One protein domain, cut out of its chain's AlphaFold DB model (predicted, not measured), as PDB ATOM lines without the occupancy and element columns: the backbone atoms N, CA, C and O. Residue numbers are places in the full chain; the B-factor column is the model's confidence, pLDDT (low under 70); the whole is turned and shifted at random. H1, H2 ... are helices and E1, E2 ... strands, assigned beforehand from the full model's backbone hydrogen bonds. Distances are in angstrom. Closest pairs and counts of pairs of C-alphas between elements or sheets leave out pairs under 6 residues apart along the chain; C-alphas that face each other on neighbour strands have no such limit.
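This is residues 2 to 56, 76 to 95, 120 to 143 and 174 to 217 of the 422 residues of an uncharacterized protein of Phaeomoniella chlamydospora (UniProt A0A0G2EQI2). Two strands, E1 and E2, make a narrow antiparallel ribbon in the middle of a loose, flat model; two crossed helices, H1 and H3, pack on each other to one side of it, and H4 is separate. Residues 200 to 207 and 209 to 217, with most of H5, stick out as an arm. The printed part has 143 residues, 71 of them, under half, in named elements, in the order E1 H1 H2 E2 H3 H4 H5; the class is mostly helix. The radius of gyration of the C-alphas is 19.3 A and the spans are 74 by 53 by 23 A.

Start at E1, residues 7 to 13; its antiparallel neighbour is E2, residues 84 to 90, with N 10 and O 87 2.8 A apart, within hydrogen-bond range. Look also at residues 87 to 88 of E2, which pair antiparallel with residues 123 to 124. H1, residues 22 to 38, touches H3, residues 127 to 142, with its residues 28 to 35 alone; the closest C-alphas, of Ala 31 and Ala 132, are 4.9 A apart. They run the same way at a steep tilt of 64 degrees. H1 also touches H2, residues 77 to 80, with residues 26 to 30 alone; the closest C-alphas, of Ser 26 and Arg 80, are 5.5 A apart. H4, residues 179 to 188, and E1 are only just apart, closest 8.2 A. H5, residues 202 to 211, is apart from H4. In H1, H3, H4 and H5 every O i to N i+4 pair is within hydrogen-bond range; H2 is too short for one.

Find C-alpha 7 at (139.866, 8.169, 25.561), where E1 begins its 20.0 A; E2 measures 19.9 A. H1 runs 24.1 A and H3 22.4 A. H5 ends at C-alpha 211, (127.155, -9.176, 36.127).

Three cuts leave gaps between C-alphas of 29.4 A from 56 to 76, 15.1 A from 95 to 120 and 43.6 A from 143 to 174. The link from H4 to H5 is long. Confidence is under 70 at residues 38 to 56, 76 to 79, 140 to 143, 174 to 177 and 215 to 217.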
ATOM      1  N   LYS A   2     138.397   8.990  29.797       90.44
ATOM      2  CA  LYS A   2     137.455  10.065  29.490       90.44
ATOM      3  C   LYS A   2     136.208   9.453  28.835       90.44
ATOM      4  O   LYS A   2     136.297   9.067  27.668       90.44
ATOM      5  N   PRO A   3     135.103   9.255  29.573       86.50
ATOM      6  CA  PRO A   3     133.959   8.486  29.084       86.50
ATOM      7  C   PRO A   3     133.248   9.114  27.874       86.50
ATOM      8  O   PRO A   3     132.856   8.391  26.962       86.50
ATOM      9  N   ASN A   4     133.118  10.441  27.804       86.25
ATOM     10  CA  ASN A   4     132.335  11.106  26.752       86.25
ATOM     11  C   ASN A   4     133.096  11.190  25.422       86.25
ATOM     12  O   ASN A   4     132.537  10.991  24.331       86.25
ATOM     13  N   THR A   5     134.390  11.497  25.497       86.00
ATOM     14  CA  THR A   5     135.294  11.566  24.340       86.00
ATOM     15  C   THR A   5     135.871  10.202  23.964       86.00
ATOM     16  O   THR A   5     136.329  10.021  22.832       86.00
ATOM     17  N   GLY A   6     135.777   9.228  24.871       87.81
ATOM     18  CA  GLY A   6     136.136   7.832  24.655       87.81
ATOM     19  C   GLY A   6     137.632   7.546  24.770       87.81
ATOM     20  O   GLY A   6     138.093   6.559  24.207       87.81
ATOM     21  N   LEU A   7     138.422   8.393  25.431       90.19
ATOM     22  CA  LEU A   7     139.866   8.169  25.561       90.19
ATOM     23  C   LEU A   7     140.193   7.284  26.762       90.19
ATOM     24  O   LEU A   7     139.721   7.502  27.881       90.19
ATOM     25  N   VAL A   8     141.051   6.297  26.539       91.81
ATOM     26  CA  VAL A   8     141.520   5.370  27.568       91.81
ATOM     27  C   VAL A   8     143.036   5.401  27.578       91.81
ATOM     28  O   VAL A   8     143.664   5.254  26.535       91.81
ATOM     29  N   GLU A   9     143.606   5.576  28.763       91.38
ATOM     30  CA  GLU A   9     145.039   5.479  29.012       91.38
ATOM     31  C   GLU A   9     145.254   4.479  30.145       91.38
ATOM     32  O   GLU A   9     144.499   4.471  31.124       91.38
ATOM     33  N   LEU A  10     146.258   3.628  29.978       92.38
ATOM     34  CA  LEU A  10     146.691   2.627  30.939       92.38
ATOM     35  C   LEU A  10     148.195   2.778  31.148       92.38
ATOM     36  O   LEU A  10     148.970   2.602  30.211       92.38
ATOM     37  N   ASP A  11     148.601   3.054  32.381       92.12
ATOM     38  CA  ASP A  11     150.009   3.092  32.756       92.12
ATOM     39  C   ASP A  11     150.454   1.715  33.246       92.12
ATOM     40  O   ASP A  11     149.966   1.213  34.259       92.12
ATOM     41  N   ILE A  12     151.406   1.115  32.536       92.25
ATOM     42  CA  ILE A  12     151.979  -0.190  32.862       92.25
ATOM     43  C   ILE A  12     153.388   0.010  33.431       92.25
ATOM     44  O   ILE A  12     154.204   0.685  32.797       92.25
ATOM     45  N   PRO A  13     153.713  -0.553  34.608       92.31
ATOM     46  CA  PRO A  13     155.073  -0.514  35.129       92.31
ATOM     47  C   PRO A  13     156.015  -1.348  34.249       92.31
ATOM     48  O   PRO A  13     155.688  -2.462  33.845       92.31
ATOM     49  N   ILE A  14     157.193  -0.802  33.969       91.06
ATOM     50  CA  ILE A  14     158.261  -1.457  33.213       91.06
ATOM     51  C   ILE A  14     159.271  -2.019  34.211       91.06
ATOM     52  O   ILE A  14     159.620  -1.352  35.188       91.06
ATOM     53  N   ASP A  15     159.774  -3.222  33.952       91.75
ATOM     54  CA  ASP A  15     160.908  -3.757  34.698       91.75
ATOM     55  C   ASP A  15     162.183  -2.968  34.358       91.75
ATOM     56  O   ASP A  15     162.649  -2.965  33.219       91.75
ATOM     57  N   THR A  16     162.746  -2.281  35.352       90.88
ATOM     58  CA  THR A  16     163.996  -1.525  35.209       90.88
ATOM     59  C   THR A  16     165.234  -2.334  35.581       90.88
ATOM     60  O   THR A  16     166.337  -1.801  35.525       90.88
ATOM     61  N   THR A  17     165.088  -3.593  35.999       90.75
ATOM     62  CA  THR A  17     166.222  -4.417  36.447       90.75
ATOM     63  C   THR A  17     166.989  -5.047  35.286       90.75
ATOM     64  O   THR A  17     168.212  -5.175  35.354       90.75
ATOM     65  N   HIS A  18     166.300  -5.392  34.196       89.81
ATOM     66  CA  HIS A  18     166.886  -6.036  33.019       89.81
ATOM     67  C   HIS A  18     166.523  -5.272  31.743       89.81
ATOM     68  O   HIS A  18     165.404  -4.797  31.589       89.81
ATOM     69  N   ASN A  19     167.462  -5.180  30.794       90.19
ATOM     70  CA  ASN A  19     167.258  -4.556  29.473       90.19
ATOM     71  C   ASN A  19     166.764  -3.095  29.505       90.19
ATOM     72  O   ASN A  19     166.192  -2.606  28.531       90.19
ATOM     73  N   TYR A  20     167.034  -2.382  30.598       93.44
ATOM     74  CA  TYR A  20     166.671  -0.984  30.777       93.44
ATOM     75  C   TYR A  20     167.904  -0.080  30.716       93.44
ATOM     76  O   TYR A  20     168.936  -0.350  31.331       93.44
ATOM     77  N   ASN A  21     167.808   1.024  29.973       93.00
ATOM     78  CA  ASN A  21     168.863   2.030  29.928       93.00
ATOM     79  C   ASN A  21     168.536   3.169  30.897       93.00
ATOM     80  O   ASN A  21     167.795   4.088  30.546       93.00
ATOM     81  N   HIS A  22     169.147   3.134  32.081       91.94
ATOM     82  CA  HIS A  22     168.954   4.141  33.128       91.94
ATOM     83  C   HIS A  22     169.281   5.572  32.673       91.94
ATOM     84  O   HIS A  22     168.555   6.507  33.005       91.94
ATOM     85  N   ALA A  23     170.313   5.765  31.842       90.81
ATOM     86  CA  ALA A  23     170.699   7.096  31.365       90.81
ATOM     87  C   ALA A  23     169.619   7.725  30.467       90.81
ATOM     88  O   ALA A  23     169.231   8.883  30.654       90.81
ATOM     89  N   ARG A  24     169.086   6.949  29.512       90.25
ATOM     90  CA  ARG A  24     167.961   7.396  28.671       90.25
ATOM     91  C   ARG A  24     166.678   7.530  29.486       90.25
ATOM     92  O   ARG A  24     165.975   8.526  29.345       90.25
ATOM     93  N   GLY A  25     166.420   6.572  30.372       90.69
ATOM     94  CA  GLY A  25     165.289   6.581  31.295       90.69
ATOM     95  C   GLY A  25     165.217   7.852  32.133       90.69
ATOM     96  O   GLY A  25     164.148   8.444  32.259       90.69
ATOM     97  N   SER A  26     166.360   8.313  32.641       90.31
ATOM     98  CA  SER A  26     166.437   9.534  33.440       90.31
ATOM     99  C   SER A  26     166.280  10.808  32.618       90.31
ATOM    100  O   SER A  26     165.599  11.746  33.039       90.31
ATOM    101  N   THR A  27     166.825  10.821  31.399       90.31
ATOM    102  CA  THR A  27     166.662  11.950  30.470       90.31
ATOM    103  C   THR A  27     165.183  12.161  30.135       90.31
ATOM    104  O   THR A  27     164.665  13.271  30.248       90.31
ATOM    105  N   TYR A  28     164.477  11.083  29.789       90.19
ATOM    106  CA  TYR A  28     163.055  11.126  29.451       90.19
ATOM    107  C   TYR A  28     162.147  11.418  30.649       90.19
ATOM    108  O   TYR A  28     161.168  12.148  30.506       90.19
ATOM    109  N   ALA A  29     162.478  10.903  31.835       88.56
ATOM    110  CA  ALA A  29     161.755  11.240  33.059       88.56
ATOM    111  C   ALA A  29     161.873  12.733  33.392       88.56
ATOM    112  O   ALA A  29     160.867  13.392  33.653       88.56
ATOM    113  N   THR A  30     163.084  13.286  33.291       86.94
ATOM    114  CA  THR A  30     163.331  14.717  33.511       86.94
ATOM    115  C   THR A  30     162.568  15.571  32.497       86.94
ATOM    116  O   THR A  30     161.945  16.562  32.874       86.94
ATOM    117  N   ALA A  31     162.556  15.169  31.221       85.81
ATOM    118  CA  ALA A  31     161.806  15.863  30.179       85.81
ATOM    119  C   ALA A  31     160.290  15.879  30.449       85.81
ATOM    120  O   ALA A  31     159.667  16.931  30.340       85.81
ATOM    121  N   LEU A  32     159.705  14.749  30.864       85.00
ATOM    122  CA  LEU A  32     158.289  14.668  31.252       85.00
ATOM    123  C   LEU A  32     157.952  15.538  32.466       85.00
ATOM    124  O   LEU A  32     156.884  16.142  32.525       85.00
ATOM    125  N   GLN A  33     158.842  15.597  33.456       82.25
ATOM    126  CA  GLN A  33     158.652  16.458  34.624       82.25
ATOM    127  C   GLN A  33     158.695  17.935  34.227       82.25
ATOM    128  O   GLN A  33     157.826  18.711  34.619       82.25
ATOM    129  N   GLN A  34     159.677  18.318  33.409       80.75
ATOM    130  CA  GLN A  34     159.819  19.688  32.925       80.75
ATOM    131  C   GLN A  34     158.648  20.110  32.035       80.75
ATOM    132  O   GLN A  34     158.149  21.220  32.213       80.75
ATOM    133  N   SER A  35     158.159  19.245  31.139       74.25
ATOM    134  CA  SER A  35     156.984  19.569  30.318       74.25
ATOM    135  C   SER A  35     155.741  19.785  31.185       74.25
ATOM    136  O   SER A  35     155.066  20.797  31.024       74.25
ATOM    137  N   ARG A  36     155.505  18.936  32.198       73.25
ATOM    138  CA  ARG A  36     154.397  19.112  33.158       73.25
ATOM    139  C   ARG A  36     154.447  20.451  33.891       73.25
ATOM    140  O   ARG A  36     153.403  21.064  34.088       73.25
ATOM    141  N   ILE A  37     155.635  20.909  34.291       70.44
ATOM    142  CA  ILE A  37     155.812  22.205  34.969       70.44
ATOM    143  C   ILE A  37     155.552  23.367  34.002       70.44
ATOM    144  O   ILE A  37     154.911  24.348  34.374       70.44
ATOM    145  N   LEU A  38     156.024  23.259  32.756       66.25
ATOM    146  CA  LEU A  38     155.788  24.271  31.724       66.25
ATOM    147  C   LEU A  38     154.301  24.362  31.333       66.25
ATOM    148  O   LEU A  38     153.835  25.436  30.951       66.25
ATOM    149  N   THR A  39     153.544  23.269  31.475       62.81
ATOM    150  CA  THR A  39     152.117  23.191  31.143       62.81
ATOM    151  C   THR A  39     151.246  23.008  32.390       62.81
ATOM    152  O   THR A  39     150.793  21.907  32.709       62.81
ATOM    153  N   VAL A  40     150.936  24.094  33.100       48.75
ATOM    154  CA  VAL A  40     149.951  24.049  34.195       48.75
ATOM    155  C   VAL A  40     148.553  23.799  33.610       48.75
ATOM    156  O   VAL A  40     147.939  24.717  33.067       48.75
ATOM    157  N   GLY A  41     148.034  22.565  33.706       46.69
ATOM    158  CA  GLY A  41     146.607  22.297  33.454       46.69
ATOM    159  C   GLY A  41     146.198  20.970  32.806       46.69
ATOM    160  O   GLY A  41     145.019  20.812  32.506       46.69
ATOM    161  N   GLY A  42     147.087  19.999  32.591       45.34
ATOM    162  CA  GLY A  42     146.660  18.689  32.091       45.34
ATOM    163  C   GLY A  42     147.740  17.628  32.226       45.34
ATOM    164  O   GLY A  42     148.918  17.929  32.072       45.34
ATOM    165  N   SER A  43     147.344  16.380  32.485       45.09
ATOM    166  CA  SER A  43     148.263  15.236  32.614       45.09
ATOM    167  C   SER A  43     149.131  14.994  31.370       45.09
ATOM    168  O   SER A  43     150.179  14.368  31.494       45.09
ATOM    169  N   HIS A  44     148.735  15.549  30.215       51.06
ATOM    170  CA  HIS A  44     149.418  15.462  28.920       51.06
ATOM    171  C   HIS A  44     149.249  16.764  28.094       51.06
ATOM    172  O   HIS A  44     148.855  16.730  26.925       51.06
ATOM    173  N   GLY A  45     149.464  17.935  28.710       52.50
ATOM    174  CA  GLY A  45     149.442  19.233  28.011       52.50
ATOM    175  C   GLY A  45     150.499  19.300  26.901       52.50
ATOM    176  O   GLY A  45     151.600  18.831  27.132       52.50
ATOM    177  N   LEU A  46     150.143  19.830  25.713       49.75
ATOM    178  CA  LEU A  46     150.920  19.932  24.446       49.75
ATOM    179  C   LEU A  46     151.586  18.633  23.938       49.75
ATOM    180  O   LEU A  46     151.326  18.236  22.804       49.75
ATOM    181  N   ALA A  47     152.358  17.948  24.777       46.81
ATOM    182  CA  ALA A  47     153.011  16.660  24.574       46.81
ATOM    183  C   ALA A  47     152.058  15.463  24.356       46.81
ATOM    184  O   ALA A  47     152.497  14.381  23.991       46.81
ATOM    185  N   GLY A  48     150.747  15.618  24.567       52.59
ATOM    186  CA  GLY A  48     149.743  14.625  24.163       52.59
ATOM    187  C   GLY A  48     149.232  14.793  22.726       52.59
ATOM    188  O   GLY A  48     148.368  14.034  22.302       52.59
ATOM    189  N   GLY A  49     149.672  15.821  21.988       52.00
ATOM    190  CA  GLY A  49     149.216  16.085  20.615       52.00
ATOM    191  C   GLY A  49     147.782  16.626  20.489       52.00
ATOM    192  O   GLY A  49     147.305  16.846  19.379       52.00
ATOM    193  N   PHE A  50     147.084  16.890  21.601       50.66
ATOM    194  CA  PHE A  50     145.674  17.305  21.587       50.66
ATOM    195  C   PHE A  50     145.442  18.824  21.514       50.66
ATOM    196  O   PHE A  50     144.291  19.249  21.466       50.66
ATOM    197  N   ASN A  51     146.479  19.665  21.476       48.78
ATOM    198  CA  ASN A  51     146.320  21.124  21.506       48.78
ATOM    199  C   ASN A  51     146.197  21.750  20.109       48.78
ATOM    200  O   ASN A  51     147.185  22.154  19.502       48.78
ATOM    201  N   THR A  52     144.966  21.915  19.614       38.41
ATOM    202  CA  THR A  52     144.687  22.816  18.484       38.41
ATOM    203  C   THR A  52     144.562  24.256  18.940       38.41
ATOM    204  O   THR A  52     143.490  24.711  19.333       38.41
ATOM    205  N   GLY A  53     145.646  25.005  18.800       39.03
ATOM    206  CA  GLY A  53     145.556  26.450  18.675       39.03
ATOM    207  C   GLY A  53     146.885  27.151  18.939       39.03
ATOM    208  O   GLY A  53     147.571  26.794  19.893       39.03
ATOM    209  N   PRO A  54     147.213  28.221  18.195       36.69
ATOM    210  CA  PRO A  54     148.342  29.109  18.495       36.69
ATOM    211  C   PRO A  54     148.127  29.954  19.773       36.69
ATOM    212  O   PRO A  54     148.795  30.963  19.969       36.69
ATOM    213  N   GLY A  55     147.177  29.569  20.631       41.75
ATOM    214  CA  GLY A  55     146.766  30.284  21.839       41.75
ATOM    215  C   GLY A  55     146.621  29.388  23.071       41.75
ATOM    216  O   GLY A  55     146.016  29.816  24.053       41.75
ATOM    217  N   GLY A  56     147.165  28.162  23.047       40.25
ATOM    218  CA  GLY A  56     147.456  27.466  24.299       40.25
ATOM    219  C   GLY A  56     148.326  28.401  25.127       40.25
ATOM    220  O   GLY A  56     149.328  28.891  24.613       40.25
ATOM    221  N   SER A  76     159.156  12.250  44.694       50.06
ATOM    222  CA  SER A  76     159.996  11.211  45.281       50.06
ATOM    223  C   SER A  76     161.175  10.866  44.364       50.06
ATOM    224  O   SER A  76     161.073  10.938  43.137       50.06
ATOM    225  N   GLU A  77     162.308  10.454  44.942       53.53
ATOM    226  CA  GLU A  77     163.479  10.023  44.162       53.53
ATOM    227  C   GLU A  77     163.153   8.896  43.160       53.53
ATOM    228  O   GLU A  77     163.899   8.665  42.209       53.53
ATOM    229  N   GLU A  78     162.006   8.235  43.336       53.12
ATOM    230  CA  GLU A  78     161.497   7.155  42.505       53.12
ATOM    231  C   GLU A  78     161.117   7.581  41.080       53.12
ATOM    232  O   GLU A  78     161.137   6.722  40.196       53.12
ATOM    233  N   GLU A  79     160.835   8.867  40.841       61.25
ATOM    234  CA  GLU A  79     160.459   9.407  39.524       61.25
ATOM    235  C   GLU A  79     161.654   9.905  38.694       61.25
ATOM    236  O   GLU A  79     161.465  10.433  37.601       61.25
ATOM    237  N   ARG A  80     162.897   9.737  39.168       72.50
ATOM    238  CA  ARG A  80     164.099  10.129  38.403       72.50
ATOM    239  C   ARG A  80     164.337   9.286  37.151       72.50
ATOM    240  O   ARG A  80     165.191   9.650  36.350       72.50
ATOM    241  N   GLU A  81     163.613   8.182  36.994       84.62
ATOM    242  CA  GLU A  81     163.704   7.264  35.861       84.62
ATOM    243  C   GLU A  81     162.310   6.929  35.326       84.62
ATOM    244  O   GLU A  81     161.339   6.811  36.078       84.62
ATOM    245  N   LEU A  82     162.204   6.753  34.008       88.50
ATOM    246  CA  LEU A  82     160.960   6.397  33.338       88.50
ATOM    247  C   LEU A  82     160.606   4.930  33.621       88.50
ATOM    248  O   LEU A  82     161.040   4.033  32.903       88.50
ATOM    249  N   LYS A  83     159.814   4.692  34.667       89.50
ATOM    250  CA  LYS A  83     159.401   3.346  35.111       89.50
ATOM    251  C   LYS A  83     158.044   2.895  34.578       89.50
ATOM    252  O   LYS A  83     157.580   1.818  34.930       89.50
ATOM    253  N   LYS A  84     157.364   3.730  33.793       91.19
ATOM    254  CA  LYS A  84     155.998   3.478  33.322       91.19
ATOM    255  C   LYS A  84     155.922   3.645  31.812       91.19
ATOM    256  O   LYS A  84     156.512   4.572  31.261       91.19
ATOM    257  N   GLN A  85     155.179   2.756  31.168       91.56
ATOM    258  CA  GLN A  85     154.783   2.848  29.773       91.56
ATOM    259  C   GLN A  85     153.288   3.139  29.711       91.56
ATOM    260  O   GLN A  85     152.484   2.362  30.221       91.56
ATOM    261  N   THR A  86     152.917   4.233  29.055       91.19
ATOM    262  CA  THR A  86     151.512   4.578  28.840       91.19
ATOM    263  C   THR A  86     151.026   3.926  27.550       91.19
ATOM    264  O   THR A  86     151.624   4.086  26.484       91.19
ATOM    265  N   LEU A  87     149.938   3.170  27.641       93.62
ATOM    266  CA  LEU A  87     149.202   2.648  26.500       93.62
ATOM    267  C   LEU A  87     147.907   3.451  26.350       93.62
ATOM    268  O   LEU A  87     147.133   3.563  27.294       93.62
ATOM    269  N   GLY A  88     147.666   3.997  25.164       91.56
ATOM    270  CA  GLY A  88     146.514   4.840  24.860       91.56
ATOM    271  C   GLY A  88     145.629   4.228  23.782       91.56
ATOM    272  O   GLY A  88     146.122   3.608  22.839       91.56
ATOM    273  N   GLY A  89     144.322   4.413  23.906       90.19
ATOM    274  CA  GLY A  89     143.330   3.946  22.945       90.19
ATOM    275  C   GLY A  89     142.103   4.852  22.905       90.19
ATOM    276  O   GLY A  89     141.875   5.670  23.799       90.19
ATOM    277  N   LYS A  90     141.301   4.697  21.850       89.75
ATOM    278  CA  LYS A  90     140.038   5.416  21.671       89.75
ATOM    279  C   LYS A  90     138.894   4.423  21.502       89.75
ATOM    280  O   LYS A  90     138.967   3.538  20.654       89.75
ATOM    281  N   ILE A  91     137.841   4.607  22.286       88.94
ATOM    282  CA  ILE A  91     136.564   3.915  22.162       88.94
ATOM    283  C   ILE A  91     135.897   4.373  20.865       88.94
ATOM    284  O   ILE A  91     135.643   5.567  20.659       88.94
ATOM    285  N   ALA A  92     135.634   3.420  19.974       82.31
ATOM    286  CA  ALA A  92     134.822   3.664  18.795       82.31
ATOM    287  C   ALA A  92     133.374   3.916  19.235       82.31
ATOM    288  O   ALA A  92     132.795   3.110  19.957       82.31
ATOM    289  N   LYS A  93     132.796   5.047  18.818       80.12
ATOM    290  CA  LYS A  93     131.371   5.307  19.044       80.12
ATOM    291  C   LYS A  93     130.575   4.444  18.061       80.12
ATOM    292  O   LYS A  93     130.865   4.561  16.866       80.12
ATOM    293  N   PRO A  94     129.618   3.622  18.529       79.19
ATOM    294  CA  PRO A  94     128.831   2.769  17.649       79.19
ATOM    295  C   PRO A  94     128.060   3.638  16.655       79.19
ATOM    296  O   PRO A  94     127.433   4.630  17.037       79.19
ATOM    297  N   LYS A  95     128.153   3.298  15.370       79.88
ATOM    298  CA  LYS A  95     127.367   3.911  14.302       79.88
ATOM    299  C   LYS A  95     126.225   2.987  13.912       79.88
ATOM    300  O   LYS A  95     126.287   1.773  14.075       79.88
ATOM    301  N   VAL A 120     138.307  -1.430  22.338       91.38
ATOM    302  CA  VAL A 120     139.412  -0.464  22.344       91.38
ATOM    303  C   VAL A 120     140.696  -1.160  21.933       91.38
ATOM    304  O   VAL A 120     141.191  -2.038  22.635       91.38
ATOM    305  N   GLN A 121     141.273  -0.728  20.811       92.00
ATOM    306  CA  GLN A 121     142.643  -1.088  20.469       92.00
ATOM    307  C   GLN A 121     143.591  -0.124  21.179       92.00
ATOM    308  O   GLN A 121     143.635   1.067  20.862       92.00
ATOM    309  N   VAL A 122     144.355  -0.640  22.136       92.56
ATOM    310  CA  VAL A 122     145.333   0.155  22.880       92.56
ATOM    311  C   VAL A 122     146.698   0.064  22.192       92.56
ATOM    312  O   VAL A 122     147.113  -1.013  21.765       92.56
ATOM    313  N   ARG A 123     147.393   1.196  22.058       93.06
ATOM    314  CA  ARG A 123     148.724   1.304  21.442       93.06
ATOM    315  C   ARG A 123     149.697   2.025  22.379       93.06
ATOM    316  O   ARG A 123     149.262   2.923  23.101       93.06
ATOM    317  N   PRO A 124     150.998   1.691  22.354       94.25
ATOM    318  CA  PRO A 124     152.012   2.452  23.077       94.25
ATOM    319  C   PRO A 124     151.991   3.935  22.708       94.25
ATOM    320  O   PRO A 124     152.034   4.275  21.527       94.25
ATOM    321  N   GLN A 125     151.937   4.800  23.718       89.50
ATOM    322  CA  GLN A 125     152.058   6.247  23.567       89.50
ATOM    323  C   GLN A 125     153.459   6.692  23.985       89.50
ATOM    324  O   GLN A 125     154.024   6.201  24.965       89.50
ATOM    325  N   LEU A 126     154.031   7.630  23.234       89.75
ATOM    326  CA  LEU A 126     155.415   8.081  23.393       89.75
ATOM    327  C   LEU A 126     155.491   9.504  23.959       89.75
ATOM    328  O   LEU A 126     156.307  10.307  23.519       89.75
ATOM    329  N   HIS A 127     154.695   9.798  24.993       86.69
ATOM    330  CA  HIS A 127     154.619  11.132  25.612       86.69
ATOM    331  C   HIS A 127     155.975  11.694  26.057       86.69
ATOM    332  O   HIS A 127     156.175  12.903  26.093       86.69
ATOM    333  N   HIS A 128     156.922  10.821  26.405       86.56
ATOM    334  CA  HIS A 128     158.261  11.233  26.808       86.56
ATOM    335  C   HIS A 128     159.103  11.807  25.663       86.56
ATOM    336  O   HIS A 128     159.965  12.644  25.921       86.56
ATOM    337  N   LEU A 129     158.867  11.376  24.420       88.69
ATOM    338  CA  LEU A 129     159.526  11.951  23.245       88.69
ATOM    339  C   LEU A 129     158.959  13.336  22.953       88.69
ATOM    340  O   LEU A 129     159.718  14.291  22.822       88.69
ATOM    341  N   ASP A 130     157.633  13.454  22.962       84.19
ATOM    342  CA  ASP A 130     156.958  14.732  22.738       84.19
ATOM    343  C   ASP A 130     157.348  15.767  23.808       84.19
ATOM    344  O   ASP A 130     157.626  16.925  23.496       84.19
ATOM    345  N   ALA A 131     157.460  15.332  25.068       85.25
ATOM    346  CA  ALA A 131     157.946  16.164  26.166       85.25
ATOM    347  C   ALA A 131     159.411  16.593  25.985       85.25
ATOM    348  O   ALA A 131     159.748  17.749  26.244       85.25
ATOM    349  N   ALA A 132     160.288  15.694  25.527       85.94
ATOM    350  CA  ALA A 132     161.686  16.029  25.255       85.94
ATOM    351  C   ALA A 132     161.813  17.078  24.139       85.94
ATOM    352  O   ALA A 132     162.568  18.042  24.284       85.94
ATOM    353  N   ASP A 133     161.022  16.942  23.075       86.00
ATOM    354  CA  ASP A 133     160.981  17.901  21.971       86.00
ATOM    355  C   ASP A 133     160.407  19.260  22.392       86.00
ATOM    356  O   ASP A 133     160.842  20.305  21.898       86.00
ATOM    357  N   GLU A 134     159.421  19.277  23.291       80.88
ATOM    358  CA  GLU A 134     158.854  20.506  23.847       80.88
ATOM    359  C   GLU A 134     159.872  21.248  24.717       80.88
ATOM    360  O   GLU A 134     160.099  22.444  24.520       80.88
ATOM    361  N   VAL A 135     160.539  20.540  25.631       81.69
ATOM    362  CA  VAL A 135     161.600  21.103  26.474       81.69
ATOM    363  C   VAL A 135     162.742  21.648  25.613       81.69
ATOM    364  O   VAL A 135     163.205  22.767  25.847       81.69
ATOM    365  N   ALA A 136     163.162  20.911  24.580       82.50
ATOM    366  CA  ALA A 136     164.204  21.352  23.655       82.50
ATOM    367  C   ALA A 136     163.798  22.622  22.886       82.50
ATOM    368  O   ALA A 136     164.585  23.567  22.783       82.50
ATOM    369  N   ARG A 137     162.551  22.691  22.397       78.50
ATOM    370  CA  ARG A 137     162.008  23.894  21.742       78.50
ATOM    371  C   ARG A 137     161.908  25.079  22.699       78.50
ATOM    372  O   ARG A 137     162.290  26.190  22.331       78.50
ATOM    373  N   GLY A 138     161.440  24.853  23.923       70.50
ATOM    374  CA  GLY A 138     161.372  25.873  24.965       70.50
ATOM    375  C   GLY A 138     162.753  26.412  25.349       70.50
ATOM    376  O   GLY A 138     162.909  27.617  25.535       70.50
ATOM    377  N   ALA A 139     163.771  25.552  25.407       70.94
ATOM    378  CA  ALA A 139     165.153  25.955  25.658       70.94
ATOM    379  C   ALA A 139     165.736  26.786  24.499       70.94
ATOM    380  O   ALA A 139     166.342  27.830  24.742       70.94
ATOM    381  N   ALA A 140     165.489  26.391  23.245       68.31
ATOM    382  CA  ALA A 140     165.929  27.138  22.063       68.31
ATOM    383  C   ALA A 140     165.243  28.512  21.923       68.31
ATOM    384  O   ALA A 140     165.849  29.471  21.447       68.31
ATOM    385  N   ALA A 141     163.991  28.639  22.374       64.31
ATOM    386  CA  ALA A 141     163.289  29.922  22.429       64.31
ATOM    387  C   ALA A 141     163.816  30.850  23.544       64.31
ATOM    388  O   ALA A 141     163.669  32.066  23.442       64.31
ATOM    389  N   LYS A 142     164.435  30.286  24.592       59.97
ATOM    390  CA  LYS A 142     165.025  31.024  25.723       59.97
ATOM    391  C   LYS A 142     166.483  31.426  25.507       59.97
ATOM    392  O   LYS A 142     166.975  32.268  26.249       59.97
ATOM    393  N   THR A 143     167.186  30.873  24.516       49.94
ATOM    394  CA  THR A 143     168.492  31.410  24.112       49.94
ATOM    395  C   THR A 143     168.292  32.749  23.401       49.94
ATOM    396  O   THR A 143     167.772  32.752  22.281       49.94
ATOM    397  N   SER A 174     127.929  23.921  11.877       52.03
ATOM    398  CA  SER A 174     127.209  22.967  12.739       52.03
ATOM    399  C   SER A 174     127.153  21.536  12.186       52.03
ATOM    400  O   SER A 174     126.930  20.598  12.946       52.03
ATOM    401  N   ARG A 175     127.362  21.335  10.874       52.69
ATOM    402  CA  ARG A 175     127.378  20.001  10.239       52.69
ATOM    403  C   ARG A 175     128.764  19.362  10.168       52.69
ATOM    404  O   ARG A 175     128.871  18.168   9.902       52.69
ATOM    405  N   ARG A 176     129.824  20.131  10.411       54.41
ATOM    406  CA  ARG A 176     131.203  19.650  10.412       54.41
ATOM    407  C   ARG A 176     131.808  20.025  11.750       54.41
ATOM    408  O   ARG A 176     132.418  21.085  11.844       54.41
ATOM    409  N   ARG A 177     131.666  19.150  12.758       60.28
ATOM    410  CA  ARG A 177     132.511  19.230  13.959       60.28
ATOM    411  C   ARG A 177     133.945  19.376  13.473       60.28
ATOM    412  O   ARG A 177     134.488  18.456  12.856       60.28
ATOM    413  N   THR A 178     134.518  20.560  13.641       72.75
ATOM    414  CA  THR A 178     135.877  20.797  13.161       72.75
ATOM    415  C   THR A 178     136.824  19.993  14.048       72.75
ATOM    416  O   THR A 178     136.534  19.770  15.222       72.75
ATOM    417  N   ASN A 179     137.955  19.521  13.514       73.50
ATOM    418  CA  ASN A 179     138.944  18.790  14.321       73.50
ATOM    419  C   ASN A 179     139.301  19.586  15.602       73.50
ATOM    420  O   ASN A 179     139.355  19.033  16.693       73.50
ATOM    421  N   ALA A 180     139.370  20.916  15.489       76.38
ATOM    422  CA  ALA A 180     139.587  21.816  16.617       76.38
ATOM    423  C   ALA A 180     138.494  21.762  17.706       76.38
ATOM    424  O   ALA A 180     138.811  21.830  18.890       76.38
ATOM    425  N   GLU A 181     137.219  21.618  17.340       79.62
ATOM    426  CA  GLU A 181     136.126  21.458  18.311       79.62
ATOM    427  C   GLU A 181     136.205  20.108  19.025       79.62
ATOM    428  O   GLU A 181     136.039  20.054  20.239       79.62
ATOM    429  N   MET A 182     136.522  19.032  18.294       76.94
ATOM    430  CA  MET A 182     136.714  17.706  18.890       76.94
ATOM    431  C   MET A 182     137.878  17.707  19.885       76.94
ATOM    432  O   MET A 182     137.782  17.117  20.956       76.94
ATOM    433  N   LEU A 183     138.969  18.389  19.547       78.88
ATOM    434  CA  LEU A 183     140.134  18.518  20.415       78.88
ATOM    435  C   LEU A 183     139.859  19.400  21.637       78.88
ATOM    436  O   LEU A 183     140.311  19.074  22.730       78.88
ATOM    437  N   SER A 184     139.062  20.458  21.483       79.56
ATOM    438  CA  SER A 184     138.584  21.273  22.606       79.56
ATOM    439  C   SER A 184     137.696  20.468  23.565       79.56
ATOM    440  O   SER A 184     137.892  20.524  24.775       79.56
ATOM    441  N   GLU A 185     136.771  19.660  23.035       80.50
ATOM    442  CA  GLU A 185     135.917  18.749  23.819       80.50
ATOM    443  C   GLU A 185     136.754  17.691  24.558       80.50
ATOM    444  O   GLU A 185     136.525  17.411  25.732       80.50
ATOM    445  N   ILE A 186     137.784  17.154  23.899       82.81
ATOM    446  CA  ILE A 186     138.752  16.250  24.528       82.81
ATOM    447  C   ILE A 186     139.484  16.940  25.676       82.81
ATOM    448  O   ILE A 186     139.644  16.338  26.732       82.81
ATOM    449  N   GLN A 187     139.952  18.173  25.497       79.25
ATOM    450  CA  GLN A 187     140.694  18.890  26.536       79.25
ATOM    451  C   GLN A 187     139.825  19.284  27.728       79.25
ATOM    452  O   GLN A 187     140.306  19.231  28.858       79.25
ATOM    453  N   SER A 188     138.576  19.686  27.484       81.12
ATOM    454  CA  SER A 188     137.671  20.138  28.541       81.12
ATOM    455  C   SER A 188     137.188  18.997  29.435       81.12
ATOM    456  O   SER A 188     136.876  19.233  30.602       81.12
ATOM    457  N   GLU A 189     137.158  17.761  28.927       84.31
ATOM    458  CA  GLU A 189     136.784  16.596  29.722       84.31
ATOM    459  C   GLU A 189     137.914  16.174  30.687       84.31
ATOM    460  O   GLU A 189     139.025  15.851  30.237       84.31
ATOM    461  N   PRO A 190     137.656  16.124  32.011       84.81
ATOM    462  CA  PRO A 190     138.648  15.701  32.989       84.81
ATOM    463  C   PRO A 190     138.904  14.192  32.916       84.81
ATOM    464  O   PRO A 190     138.017  13.390  32.619       84.81
ATOM    465  N   TRP A 191     140.132  13.791  33.235       86.00
ATOM    466  CA  TRP A 191     140.486  12.381  33.359       86.00
ATOM    467  C   TRP A 191     139.866  11.768  34.617       86.00
ATOM    468  O   TRP A 191     140.099  12.249  35.723       86.00
ATOM    469  N   GLN A 192     139.136  10.664  34.455       90.38
ATOM    470  CA  GLN A 192     138.691   9.814  35.560       90.38
ATOM    471  C   GLN A 192     139.717   8.703  35.801       90.38
ATOM    472  O   GLN A 192     140.115   7.999  34.864       90.38
ATOM    473  N   THR A 193     140.168   8.559  37.043       90.69
ATOM    474  CA  THR A 193     141.139   7.542  37.460       90.69
ATOM    475  C   THR A 193     140.423   6.298  37.974       90.69
ATOM    476  O   THR A 193     139.414   6.384  38.667       90.69
ATOM    477  N   TYR A 194     140.955   5.128  37.627       90.31
ATOM    478  CA  TYR A 194     140.411   3.834  38.036       90.31
ATOM    479  C   TYR A 194     141.525   2.984  38.635       90.31
ATOM    480  O   TYR A 194     142.670   3.054  38.186       90.31
ATOM    481  N   SER A 195     141.189   2.179  39.641       90.19
ATOM    482  CA  SER A 195     142.099   1.175  40.181       90.19
ATOM    483  C   SER A 195     142.022  -0.106  39.355       90.19
ATOM    484  O   SER A 195     140.941  -0.598  39.023       90.19
ATOM    485  N   TRP A 196     143.190  -0.650  39.019       88.25
ATOM    486  CA  TRP A 196     143.280  -1.963  38.400       88.25
ATOM    487  C   TRP A 196     143.007  -3.041  39.450       88.25
ATOM    488  O   TRP A 196     143.696  -3.102  40.468       88.25
ATOM    489  N   ASN A 197     142.018  -3.894  39.189       90.50
ATOM    490  CA  ASN A 197     141.763  -5.095  39.976       90.50
ATOM    491  C   ASN A 197     142.071  -6.306  39.105       90.50
ATOM    492  O   ASN A 197     141.430  -6.518  38.078       90.50
ATOM    493  N   ASP A 198     143.061  -7.089  39.522       89.56
ATOM    494  CA  ASP A 198     143.453  -8.294  38.803       89.56
ATOM    495  C   ASP A 198     142.376  -9.392  38.905       89.56
ATOM    496  O   ASP A 198     141.520  -9.385  39.798       89.56
ATOM    497  N   LYS A 199     142.445 -10.373  38.001       86.69
ATOM    498  CA  LYS A 199     141.605 -11.577  38.006       86.69
ATOM    499  C   LYS A 199     141.725 -12.362  39.315       86.69
ATOM    500  O   LYS A 199     140.762 -12.994  39.732       86.69
ATOM    501  N   SER A 200     142.898 -12.335  39.946       89.94
ATOM    502  CA  SER A 200     143.153 -13.031  41.211       89.94
ATOM    503  C   SER A 200     142.381 -12.450  42.405       89.94
ATOM    504  O   SER A 200     142.254 -13.119  43.430       89.94
ATOM    505  N   ASN A 201     141.845 -11.229  42.293       90.69
ATOM    506  CA  ASN A 201     141.129 -10.581  43.384       90.69
ATOM    507  C   ASN A 201     139.716 -11.191  43.555       90.69
ATOM    508  O   ASN A 201     138.958 -11.256  42.580       90.69
ATOM    509  N   PRO A 202     139.309 -11.591  44.779       87.50
ATOM    510  CA  PRO A 202     137.963 -12.110  45.032       87.50
ATOM    511  C   PRO A 202     136.852 -11.137  44.612       87.50
ATOM    512  O   PRO A 202     135.845 -11.580  44.065       87.50
ATOM    513  N   SER A 203     137.056  -9.820  44.749       85.75
ATOM    514  CA  SER A 203     136.071  -8.814  44.315       85.75
ATOM    515  C   SER A 203     135.820  -8.849  42.800       85.75
ATOM    516  O   SER A 203     134.702  -8.608  42.342       85.75
ATOM    517  N   THR A 204     136.838  -9.189  42.003       87.44
ATOM    518  CA  THR A 204     136.701  -9.363  40.549       87.44
ATOM    519  C   THR A 204     135.867 -10.600  40.226       87.44
ATOM    520  O   THR A 204     135.026 -10.560  39.330       87.44
ATOM    521  N   THR A 205     136.065 -11.688  40.977       85.38
ATOM    522  CA  THR A 205     135.316 -12.943  40.801       85.38
ATOM    523  C   THR A 205     133.842 -12.765  41.165       85.38
ATOM    524  O   THR A 205     132.969 -13.234  40.437       85.38
ATOM    525  N   GLU A 206     133.554 -12.028  42.239       86.88
ATOM    526  CA  GLU A 206     132.188 -11.694  42.646       86.88
ATOM    527  C   GLU A 206     131.473 -10.870  41.568       86.88
ATOM    528  O   GLU A 206     130.414 -11.276  41.092       86.88
ATOM    529  N   LYS A 207     132.101  -9.789  41.083       86.25
ATOM    530  CA  LYS A 207     131.554  -8.952  39.998       86.25
ATOM    531  C   LYS A 207     131.354  -9.721  38.696       86.25
ATOM    532  O   LYS A 207     130.383  -9.486  37.981       86.25
ATOM    533  N   PHE A 208     132.264 -10.641  38.380       84.44
ATOM    534  CA  PHE A 208     132.104 -11.545  37.247       84.44
ATOM    535  C   PHE A 208     130.845 -12.402  37.425       84.44
ATOM    536  O   PHE A 208     130.004 -12.458  36.530       84.44
ATOM    537  N   SER A 209     130.668 -13.014  38.597       82.75
ATOM    538  CA  SER A 209     129.507 -13.862  38.869       82.75
ATOM    539  C   SER A 209     128.181 -13.102  38.944       82.75
ATOM    540  O   SER A 209     127.159 -13.674  38.587       82.75
ATOM    541  N   SER A 210     128.183 -11.833  39.362       82.25
ATOM    542  CA  SER A 210     126.962 -11.031  39.495       82.25
ATOM    543  C   SER A 210     126.520 -10.368  38.190       82.25
ATOM    544  O   SER A 210     125.323 -10.190  37.983       82.25
ATOM    545  N   HIS A 211     127.463  -9.964  37.328       80.12
ATOM    546  CA  HIS A 211     127.155  -9.176  36.127       80.12
ATOM    547  C   HIS A 211     127.240  -9.962  34.816       80.12
ATOM    548  O   HIS A 211     126.514  -9.631  33.881       80.12
ATOM    549  N   LEU A 212     128.112 -10.975  34.713       82.25
ATOM    550  CA  LEU A 212     128.251 -11.775  33.483       82.25
ATOM    551  C   LEU A 212     127.403 -13.046  33.508       82.25
ATOM    552  O   LEU A 212     127.044 -13.562  32.449       82.25
ATOM    553  N   LEU A 213     127.070 -13.554  34.695       81.56
ATOM    554  CA  LEU A 213     126.213 -14.723  34.848       81.56
ATOM    555  C   LEU A 213     124.841 -14.271  35.330       81.56
ATOM    556  O   LEU A 213     124.717 -13.583  36.340       81.56
ATOM    557  N   HIS A 214     123.804 -14.687  34.614       74.56
ATOM    558  CA  HIS A 214     122.455 -14.559  35.144       74.56
ATOM    559  C   HIS A 214     122.269 -15.662  36.196       74.56
ATOM    560  O   HIS A 214     122.605 -16.816  35.907       74.56
ATOM    561  N   PRO A 215     121.792 -15.346  37.416       68.56
ATOM    562  CA  PRO A 215     121.507 -16.374  38.405       68.56
ATOM    563  C   PRO A 215     120.480 -17.364  37.836       68.56
ATOM    564  O   PRO A 215     119.612 -16.980  37.061       68.56
ATOM    565  N   HIS A 216     120.625 -18.641  38.183       57.97
ATOM    566  CA  HIS A 216     119.733 -19.719  37.734       57.97
ATOM    567  C   HIS A 216     118.442 -19.776  38.572       57.97
ATOM    568  O   HIS A 216     117.426 -20.312  38.137       57.97
ATOM    569  N   GLU A 217     118.472 -19.224  39.784       59.69
ATOM    570  CA  GLU A 217     117.361 -19.254  40.728       59.69
ATOM    571  C   GLU A 217     116.924 -17.815  41.025       59.69
ATOM    572  O   GLU A 217     117.774 -16.988  41.375       59.69
TER     573      GLU A 217